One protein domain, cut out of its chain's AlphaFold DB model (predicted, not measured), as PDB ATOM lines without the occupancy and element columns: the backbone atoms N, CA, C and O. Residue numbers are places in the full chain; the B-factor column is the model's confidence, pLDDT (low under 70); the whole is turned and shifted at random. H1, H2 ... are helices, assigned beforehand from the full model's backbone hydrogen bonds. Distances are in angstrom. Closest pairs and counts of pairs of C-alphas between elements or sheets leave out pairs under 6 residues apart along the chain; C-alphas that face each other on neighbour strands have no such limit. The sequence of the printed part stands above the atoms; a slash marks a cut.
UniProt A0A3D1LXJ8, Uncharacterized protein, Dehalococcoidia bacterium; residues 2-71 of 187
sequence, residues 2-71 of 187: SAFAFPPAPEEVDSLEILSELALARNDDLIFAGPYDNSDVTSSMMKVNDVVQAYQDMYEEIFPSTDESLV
ATOM      1  N   SER A   2     160.067 149.985 114.250       57.81
ATOM      2  CA  SER A   2     159.107 149.423 113.274       57.81
ATOM      3  C   SER A   2     159.856 149.163 111.972       57.81
ATOM      4  O   SER A   2     160.273 150.123 111.328       57.81
ATOM      5  N   ALA A   3     160.058 147.901 111.598       66.81
ATOM      6  CA  ALA A   3     160.715 147.522 110.351       66.81
ATOM      7  C   ALA A   3     159.687 147.308 109.230       66.81
ATOM      8  O   ALA A   3     158.611 146.755 109.446       66.81
ATOM      9  N   PHE A   4     160.016 147.756 108.021       72.25
ATOM     10  CA  PHE A   4     159.170 147.592 106.841       72.25
ATOM     11  C   PHE A   4     160.036 147.206 105.643       72.25
ATOM     12  O   PHE A   4     161.089 147.805 105.430       72.25
ATOM     13  N   ALA A   5     159.587 146.238 104.842       68.31
ATOM     14  CA  ALA A   5     160.262 145.859 103.606       68.31
ATOM     15  C   ALA A   5     159.384 146.146 102.386       68.31
ATOM     16  O   ALA A   5     158.235 145.714 102.309       68.31
ATOM     17  N   PHE A   6     159.968 146.810 101.388       63.50
ATOM     18  CA  PHE A   6     159.474 146.808 100.011       63.50
ATOM     19  C   PHE A   6     160.336 145.834  99.203       63.50
ATOM     20  O   PHE A   6     161.325 146.261  98.601       63.50
ATOM     21  N   PRO A   7     160.045 144.521  99.221       60.16
ATOM     22  CA  PRO A   7     160.859 143.580  98.471       60.16
ATOM     23  C   PRO A   7     160.713 143.858  96.964       60.16
ATOM     24  O   PRO A   7     159.603 144.137  96.492       60.16
ATOM     25  N   PRO A   8     161.805 143.771  96.181       59.69
ATOM     26  CA  PRO A   8     161.694 143.677  94.731       59.69
ATOM     27  C   PRO A   8     160.876 142.431  94.348       59.69
ATOM     28  O   PRO A   8     160.597 141.564  95.180       59.69
ATOM     29  N   ALA A   9     160.468 142.340  93.079       66.94
ATOM     30  CA  ALA A   9     159.775 141.152  92.586       66.94
ATOM     31  C   ALA A   9     160.583 139.879  92.923       66.94
ATOM     32  O   ALA A   9     161.806 139.904  92.765       66.94
ATOM     33  N   PRO A  10     159.935 138.787  93.379       73.94
ATOM     34  CA  PRO A  10     160.625 137.534  93.661       73.94
ATOM     35  C   PRO A  10     161.426 137.067  92.444       73.94
ATOM     36  O   PRO A  10     160.891 137.003  91.336       73.94
ATOM     37  N   GLU A  11     162.696 136.735  92.659       80.75
ATOM     38  CA  GLU A  11     163.580 136.186  91.633       80.75
ATOM     39  C   GLU A  11     163.725 134.674  91.835       80.75
ATOM     40  O   GLU A  11     163.862 134.189  92.961       80.75
ATOM     41  N   GLU A  12     163.663 133.920  90.740       83.31
ATOM     42  CA  GLU A  12     163.961 132.492  90.759       83.31
ATOM     43  C   GLU A  12     165.477 132.295  90.802       83.31
ATOM     44  O   GLU A  12     166.215 132.911  90.035       83.31
ATOM     45  N   VAL A  13     165.942 131.434  91.704       86.56
ATOM     46  CA  VAL A  13     167.363 131.125  91.886       86.56
ATOM     47  C   VAL A  13     167.610 129.636  91.688       86.56
ATOM     48  O   VAL A  13     166.783 128.807  92.069       86.56
ATOM     49  N   ASP A  14     168.760 129.294  91.111       86.25
ATOM     50  CA  ASP A  14     169.041 127.925  90.663       86.25
ATOM     51  C   ASP A  14     169.147 126.914  91.820       86.25
ATOM     52  O   ASP A  14     168.696 125.772  91.693       86.25
ATOM     53  N   SER A  15     169.752 127.296  92.952       92.12
ATOM     54  CA  SER A  15     169.848 126.428  94.133       92.12
ATOM     55  C   SER A  15     170.043 127.195  95.445       92.12
ATOM     56  O   SER A  15     170.469 128.351  95.477       92.12
ATOM     57  N   LEU A  16     169.759 126.514  96.561       90.75
ATOM     58  CA  LEU A  16     170.015 127.022  97.914       90.75
ATOM     59  C   LEU A  16     171.515 127.196  98.203       90.75
ATOM     60  O   LEU A  16     171.886 128.049  99.009       90.75
ATOM     61  N   GLU A  17     172.379 126.405  97.562       94.00
ATOM     62  CA  GLU A  17     173.829 126.516  97.758       94.00
ATOM     63  C   GLU A  17     174.341 127.875  97.279       94.00
ATOM     64  O   GLU A  17     175.082 128.526  98.008       94.00
ATOM     65  N   ILE A  18     173.860 128.356  96.128       92.81
ATOM     66  CA  ILE A  18     174.231 129.672  95.585       92.81
ATOM     67  C   ILE A  18     173.811 130.796  96.537       92.81
ATOM     68  O   ILE A  18     174.598 131.700  96.812       92.81
ATOM     69  N   LEU A  19     172.591 130.728  97.080       91.81
ATOM     70  CA  LEU A  19     172.114 131.705  98.064       91.81
ATOM     71  C   LEU A  19     172.961 131.693  99.339       91.81
ATOM     72  O   LEU A  19     173.257 132.749  99.896       91.81
ATOM     73  N   SER A  20     173.369 130.506  99.785       93.62
ATOM     74  CA  SER A  20     174.181 130.341 100.992       93.62
ATOM     75  C   SER A  20     175.594 130.893 100.796       93.62
ATOM     76  O   SER A  20     176.096 131.612 101.656       93.62
ATOM     77  N   GLU A  21     176.226 130.608  99.654       94.50
ATOM     78  CA  GLU A  21     177.536 131.164  99.296       94.50
ATOM     79  C   GLU A  21     177.490 132.688  99.162       94.50
ATOM     80  O   GLU A  21     178.388 133.377  99.650       94.50
ATOM     81  N   LEU A  22     176.431 133.227  98.549       92.19
ATOM     82  CA  LEU A  22     176.240 134.665  98.389       92.19
ATOM     83  C   LEU A  22     176.053 135.371  99.736       92.19
ATOM     84  O   LEU A  22     176.704 136.387  99.982       92.19
ATOM     85  N   ALA A  23     175.199 134.824 100.603       93.50
ATOM     86  CA  ALA A  23     174.975 135.351 101.944       93.50
ATOM     87  C   ALA A  23     176.278 135.345 102.759       93.50
ATOM     88  O   ALA A  23     176.660 136.369 103.319       93.50
ATOM     89  N   LEU A  24     177.037 134.243 102.722       94.31
ATOM     90  CA  LEU A  24     178.345 134.145 103.378       94.31
ATOM     91  C   LEU A  24     179.359 135.156 102.831       94.31
ATOM     92  O   LEU A  24     180.059 135.800 103.609       94.31
ATOM     93  N   ALA A  25     179.443 135.316 101.509       94.69
ATOM     94  CA  ALA A  25     180.366 136.259 100.879       94.69
ATOM     95  C   ALA A  25     180.053 137.720 101.239       94.69
ATOM     96  O   ALA A  25     180.962 138.549 101.298       94.69
ATOM     97  N   ARG A  26     178.774 138.030 101.472       92.75
ATOM     98  CA  ARG A  26     178.289 139.363 101.853       92.75
ATOM     99  C   ARG A  26     178.209 139.574 103.360       92.75
ATOM    100  O   ARG A  26     178.055 140.712 103.787       92.75
ATOM    101  N   ASN A  27     178.378 138.506 104.140       90.88
ATOM    102  CA  ASN A  27     178.154 138.491 105.580       90.88
ATOM    103  C   ASN A  27     176.710 138.902 105.946       90.88
ATOM    104  O   ASN A  27     176.495 139.618 106.922       90.88
ATOM    105  N   ASP A  28     175.751 138.448 105.133       89.88
ATOM    106  CA  ASP A  28     174.313 138.660 105.302       89.88
ATOM    107  C   ASP A  28     173.661 137.441 105.984       89.88
ATOM    108  O   ASP A  28     174.090 136.298 105.792       89.88
ATOM    109  N   ASP A  29     172.572 137.677 106.720       90.19
ATOM    110  CA  ASP A  29     171.730 136.607 107.257       90.19
ATOM    111  C   ASP A  29     170.801 136.039 106.174       90.19
ATOM    112  O   ASP A  29     170.124 136.772 105.449       90.19
ATOM    113  N   LEU A  30     170.725 134.708 106.092       89.88
ATOM    114  CA  LEU A  30     169.821 134.005 105.183       89.88
ATOM    115  C   LEU A  30     168.620 133.444 105.952       89.88
ATOM    116  O   LEU A  30     168.767 132.569 106.805       89.88
ATOM    117  N   ILE A  31     167.417 133.916 105.614       87.81
ATOM    118  CA  ILE A  31     166.173 133.553 106.302       87.81
ATOM    119  C   ILE A  31     165.279 132.728 105.379       87.81
ATOM    120  O   ILE A  31     164.984 133.113 104.248       87.81
ATOM    121  N   PHE A  32     164.772 131.609 105.893       88.44
ATOM    122  CA  PHE A  32     163.722 130.853 105.224       88.44
ATOM    123  C   PHE A  32     162.342 131.428 105.573       88.44
ATOM    124  O   PHE A  32     161.779 131.125 106.621       88.44
ATOM    125  N   ALA A  33     161.778 132.229 104.667       84.69
ATOM    126  CA  ALA A  33     160.477 132.892 104.831       84.69
ATOM    127  C   ALA A  33     159.248 131.961 104.681       84.69
ATOM    128  O   ALA A  33     158.105 132.419 104.675       84.69
ATOM    129  N   GLY A  34     159.462 130.647 104.557       85.25
ATOM    130  CA  GLY A  34     158.399 129.665 104.360       85.25
ATOM    131  C   GLY A  34     157.901 129.563 102.911       85.25
ATOM    132  O   GLY A  34     158.373 130.261 102.014       85.25
ATOM    133  N   PRO A  35     156.947 128.653 102.648       84.38
ATOM    134  CA  PRO A  35     156.362 128.500 101.325       84.38
ATOM    135  C   PRO A  35     155.428 129.671 100.990       84.38
ATOM    136  O   PRO A  35     154.624 130.122 101.819       84.38
ATOM    137  N   TYR A  36     155.470 130.112  99.735       79.56
ATOM    138  CA  TYR A  36     154.578 131.137  99.196       79.56
ATOM    139  C   TYR A  36     153.834 130.629  97.958       79.56
ATOM    140  O   TYR A  36     154.217 129.627  97.353       79.56
ATOM    141  N   ASP A  37     152.741 131.309  97.618       81.50
ATOM    142  CA  ASP A  37     151.964 131.049  96.409       81.50
ATOM    143  C   ASP A  37     152.191 132.202  95.430       81.50
ATOM    144  O   ASP A  37     151.823 133.344  95.709       81.50
ATOM    145  N   ASN A  38     152.798 131.908  94.281       74.50
ATOM    146  CA  ASN A  38     153.110 132.909  93.259       74.50
ATOM    147  C   ASN A  38     151.844 133.492  92.591       74.50
ATOM    148  O   ASN A  38     151.890 134.540  91.954       74.50
ATOM    149  N   SER A  39     150.688 132.837  92.736       81.50
ATOM    150  CA  SER A  39     149.419 133.358  92.219       81.50
ATOM    151  C   SER A  39     148.766 134.404  93.129       81.50
ATOM    152  O   SER A  39     147.946 135.193  92.656       81.50
ATOM    153  N   ASP A  40     149.157 134.458  94.406       82.25
ATOM    154  CA  ASP A  40     148.628 135.395  95.396       82.25
ATOM    155  C   ASP A  40     149.737 136.305  95.946       82.25
ATOM    156  O   ASP A  40     150.330 136.109  97.013       82.25
ATOM    157  N   VAL A  41     150.004 137.357  95.174       78.38
ATOM    158  CA  VAL A  41     150.990 138.393  95.501       78.38
ATOM    159  C   VAL A  41     150.632 139.121  96.802       78.38
ATOM    160  O   VAL A  41     151.523 139.496  97.562       78.38
ATOM    161  N   THR A  42     149.340 139.295  97.097       79.25
ATOM    162  CA  THR A  42     148.891 140.053  98.275       79.25
ATOM    163  C   THR A  42     149.220 139.304  99.562       79.25
ATOM    164  O   THR A  42     149.768 139.895 100.495       79.25
ATOM    165  N   SER A  43     148.937 137.998  99.622       81.44
ATOM    166  CA  SER A  43     149.313 137.189 100.788       81.44
ATOM    167  C   SER A  43     150.823 137.007 100.911       81.44
ATOM    168  O   SER A  43     151.344 136.990 102.026       81.44
ATOM    169  N   SER A  44     151.542 136.952  99.790       80.00
ATOM    170  CA  SER A  44     153.008 136.906  99.786       80.00
ATOM    171  C   SER A  44     153.623 138.182 100.378       80.00
ATOM    172  O   SER A  44     154.520 138.093 101.210       80.00
ATOM    173  N   MET A  45     153.086 139.362 100.047       79.62
ATOM    174  CA  MET A  45     153.527 140.639 100.628       79.62
ATOM    175  C   MET A  45     153.245 140.740 102.132       79.62
ATOM    176  O   MET A  45     154.076 141.251 102.879       79.62
ATOM    177  N   MET A  46     152.100 140.230 102.599       83.12
ATOM    178  CA  MET A  46     151.815 140.161 104.038       83.12
ATOM    179  C   MET A  46     152.823 139.263 104.765       83.12
ATOM    180  O   MET A  46     153.409 139.692 105.752       83.12
ATOM    181  N   LYS A  47     153.107 138.071 104.222       84.62
ATOM    182  CA  LYS A  47     154.093 137.145 104.799       84.62
ATOM    183  C   LYS A  47     155.491 137.748 104.903       84.62
ATOM    184  O   LYS A  47     156.177 137.500 105.887       84.62
ATOM    185  N   VAL A  48     155.925 138.524 103.908       85.00
ATOM    186  CA  VAL A  48     157.233 139.194 103.972       85.00
ATOM    187  C   VAL A  48     157.285 140.166 105.150       85.00
ATOM    188  O   VAL A  48     158.254 140.138 105.902       85.00
ATOM    189  N   ASN A  49     156.239 140.973 105.353       84.88
ATOM    190  CA  ASN A  49     156.182 141.879 106.502       84.88
ATOM    191  C   ASN A  49     156.178 141.122 107.838       84.88
ATOM    192  O   ASN A  49     156.895 141.519 108.753       84.88
ATOM    193  N   ASP A  50     155.455 140.001 107.932       87.50
ATOM    194  CA  ASP A  50     155.458 139.158 109.137       87.50
ATOM    195  C   ASP A  50     156.866 138.619 109.450       87.50
ATOM    196  O   ASP A  50     157.307 138.632 110.599       87.50
ATOM    197  N   VAL A  51     157.598 138.168 108.424       88.88
ATOM    198  CA  VAL A  51     158.970 137.650 108.568       88.88
ATOM    199  C   VAL A  51     159.946 138.754 108.971       88.88
ATOM    200  O   VAL A  51     160.806 138.523 109.818       88.88
ATOM    201  N   VAL A  52     159.809 139.952 108.401       88.00
ATOM    202  CA  VAL A  52     160.636 141.118 108.749       88.00
ATOM    203  C   VAL A  52     160.420 141.521 110.202       88.00
ATOM    204  O   VAL A  52     161.395 141.742 110.917       88.00
ATOM    205  N   GLN A  53     159.165 141.551 110.658       86.44
ATOM    206  CA  GLN A  53     158.857 141.851 112.052       86.44
ATOM    207  C   GLN A  53     159.439 140.788 112.988       86.44
ATOM    208  O   GLN A  53     160.107 141.126 113.960       86.44
ATOM    209  N   ALA A  54     159.270 139.504 112.661       88.00
ATOM    210  CA  ALA A  54     159.824 138.417 113.465       88.00
ATOM    211  C   ALA A  54     161.360 138.464 113.537       88.00
ATOM    212  O   ALA A  54     161.942 138.212 114.592       88.00
ATOM    213  N   TYR A  55     162.028 138.791 112.428       88.12
ATOM    214  CA  TYR A  55     163.478 138.970 112.412       88.12
ATOM    215  C   TYR A  55     163.920 140.159 113.269       88.12
ATOM    216  O   TYR A  55     164.881 140.032 114.025       88.12
ATOM    217  N   GLN A  56     163.198 141.279 113.214       86.19
ATOM    218  CA  GLN A  56     163.475 142.430 114.067       86.19
ATOM    219  C   GLN A  56     163.360 142.073 115.554       86.19
ATOM    220  O   GLN A  56     164.259 142.401 116.325       86.19
ATOM    221  N   ASP A  57     162.292 141.376 115.944       86.94
ATOM    222  CA  ASP A  57     162.076 140.973 117.334       86.94
ATOM    223  C   ASP A  57     163.235 140.079 117.824       86.94
ATOM    224  O   ASP A  57     163.790 140.305 118.898       86.94
ATOM    225  N   MET A  58     163.683 139.124 116.997       86.56
ATOM    226  CA  MET A  58     164.850 138.279 117.299       86.56
ATOM    227  C   MET A  58     166.151 139.083 117.411       86.56
ATOM    228  O   MET A  58     166.979 138.811 118.282       86.56
ATOM    229  N   TYR A  59     166.346 140.072 116.539       84.62
ATOM    230  CA  TYR A  59     167.521 140.934 116.579       84.62
ATOM    231  C   TYR A  59     167.559 141.767 117.868       84.62
ATOM    232  O   TYR A  59     168.600 141.832 118.522       84.62
ATOM    233  N   GLU A  60     166.424 142.344 118.275       84.44
ATOM    234  CA  GLU A  60     166.289 143.106 119.525       84.44
ATOM    235  C   GLU A  60     166.502 142.222 120.772       84.44
ATOM    236  O   GLU A  60     167.042 142.693 121.773       84.44
ATOM    237  N   GLU A  61     166.137 140.936 120.729       83.44
ATOM    238  CA  GLU A  61     166.391 139.988 121.825       83.44
ATOM    239  C   GLU A  61     167.872 139.605 121.972       83.44
ATOM    240  O   GLU A  61     168.366 139.455 123.093       83.44
ATOM    241  N   ILE A  62     168.579 139.410 120.854       80.12
ATOM    242  CA  ILE A  62     169.991 138.985 120.835       80.12
ATOM    243  C   ILE A  62     170.922 140.171 121.091       80.12
ATOM    244  O   ILE A  62     171.934 140.035 121.783       80.12
ATOM    245  N   PHE A  63     170.553 141.338 120.565       75.56
ATOM    246  CA  PHE A  63     171.237 142.607 120.758       75.56
ATOM    247  C   PHE A  63     170.309 143.575 121.497       75.56
ATOM    248  O   PHE A  63     169.896 144.588 120.924       75.56
ATOM    249  N   PRO A  64     169.981 143.294 122.775       63.47
ATOM    250  CA  PRO A  64     169.220 144.234 123.578       63.47
ATOM    251  C   PRO A  64     170.033 145.517 123.626       63.47
ATOM    252  O   PRO A  64     171.207 145.471 124.000       63.47
ATOM    253  N   SER A  65     169.415 146.610 123.169       58.91
ATOM    254  CA  SER A  65     169.977 147.946 122.962       58.91
ATOM    255  C   SER A  65     171.265 148.145 123.754       58.91
ATOM    256  O   SER A  65     171.237 148.470 124.943       58.91
ATOM    257  N   THR A  66     172.402 147.849 123.121       48.22
ATOM    258  CA  THR A  66     173.689 148.084 123.763       48.22
ATOM    259  C   THR A  66     173.836 149.592 123.856       48.22
ATOM    260  O   THR A  66     173.705 150.280 122.847       48.22
ATOM    261  N   ASP A  67     173.997 150.049 125.094       46.41
ATOM    262  CA  ASP A  67     174.385 151.382 125.545       46.41
ATOM    263  C   ASP A  67     174.885 152.300 124.413       46.41
ATOM    264  O   ASP A  67     175.841 151.960 123.709       46.41
ATOM    265  N   GLU A  68     174.279 153.485 124.279       45.28
ATOM    266  CA  GLU A  68     174.608 154.555 123.314       45.28
ATOM    267  C   GLU A  68     176.084 155.033 123.379       45.28
ATOM    268  O   GLU A  68     176.465 155.987 122.709       45.28
ATOM    269  N   SER A  69     176.943 154.392 124.180       41.56
ATOM    270  CA  SER A  69     178.336 154.770 124.418       41.56
ATOM    271  C   SER A  69     179.369 154.097 123.500       41.56
ATOM    272  O   SER A  69     180.539 154.471 123.550       41.56
ATOM    273  N   LEU A  70     178.983 153.153 122.629       41.94
ATOM    274  CA  LEU A  70     179.912 152.498 121.682       41.94
ATOM    275  C   LEU A  70     179.913 153.092 120.258       41.94
ATOM    276  O   LEU A  70     180.627 152.595 119.389       41.94
ATOM    277  N   VAL A  71     179.156 154.164 120.015       40.97
ATOM    278  CA  VAL A  71     179.031 154.836 118.703       40.97
ATOM    279  C   VAL A  71     180.004 156.011 118.489       40.97
ATOM    280  O   VAL A  71     179.875 156.731 117.506       40.97
TER     281      VAL A  71
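What this domain is: This is residues 2 to 71 of the 187 residues of an uncharacterized protein of Dehalococcoidia bacterium (UniProt A0A3D1LXJ8). A loose, open frame: long helix H2 forms one side, the shorter H1 stands well off from it, and two loop stretches, residues 2 to 15 and 27 to 40, span between the two helices' levels; residues 58 to 71 stick out. The 70 printed residues hold two named helices, H1 then H2, and no named strand; the class is all helix, with 33 residues in named elements, under half. It is loose, radius of gyration of the C-alphas 15.0 A, and elongated, spanning 47 by 29 by 17 A.

Where its parts are: Start at Ser 2; after residues 2 to 15, find C-alpha 16 at (170.015, 127.022, 97.914), where H1, residues 16 to 26, begins. Look next for H2, residues 41 to 62, 31.7 A long, ending at C-alpha 62 (169.991, 138.985, 120.835).

How they stand to each other: H1 and H2 are apart. In both, every O i to N i+4 pair is within hydrogen-bond range.

The domain as a whole: The farthest C-alphas, Ser 39 and Ser 69, are 48.3 A apart. The printed part has no cut. Residues 27 to 40 form a long link. pLDDT is under 70 at residues 2 to 3, 5 to 9 and 64 to 71.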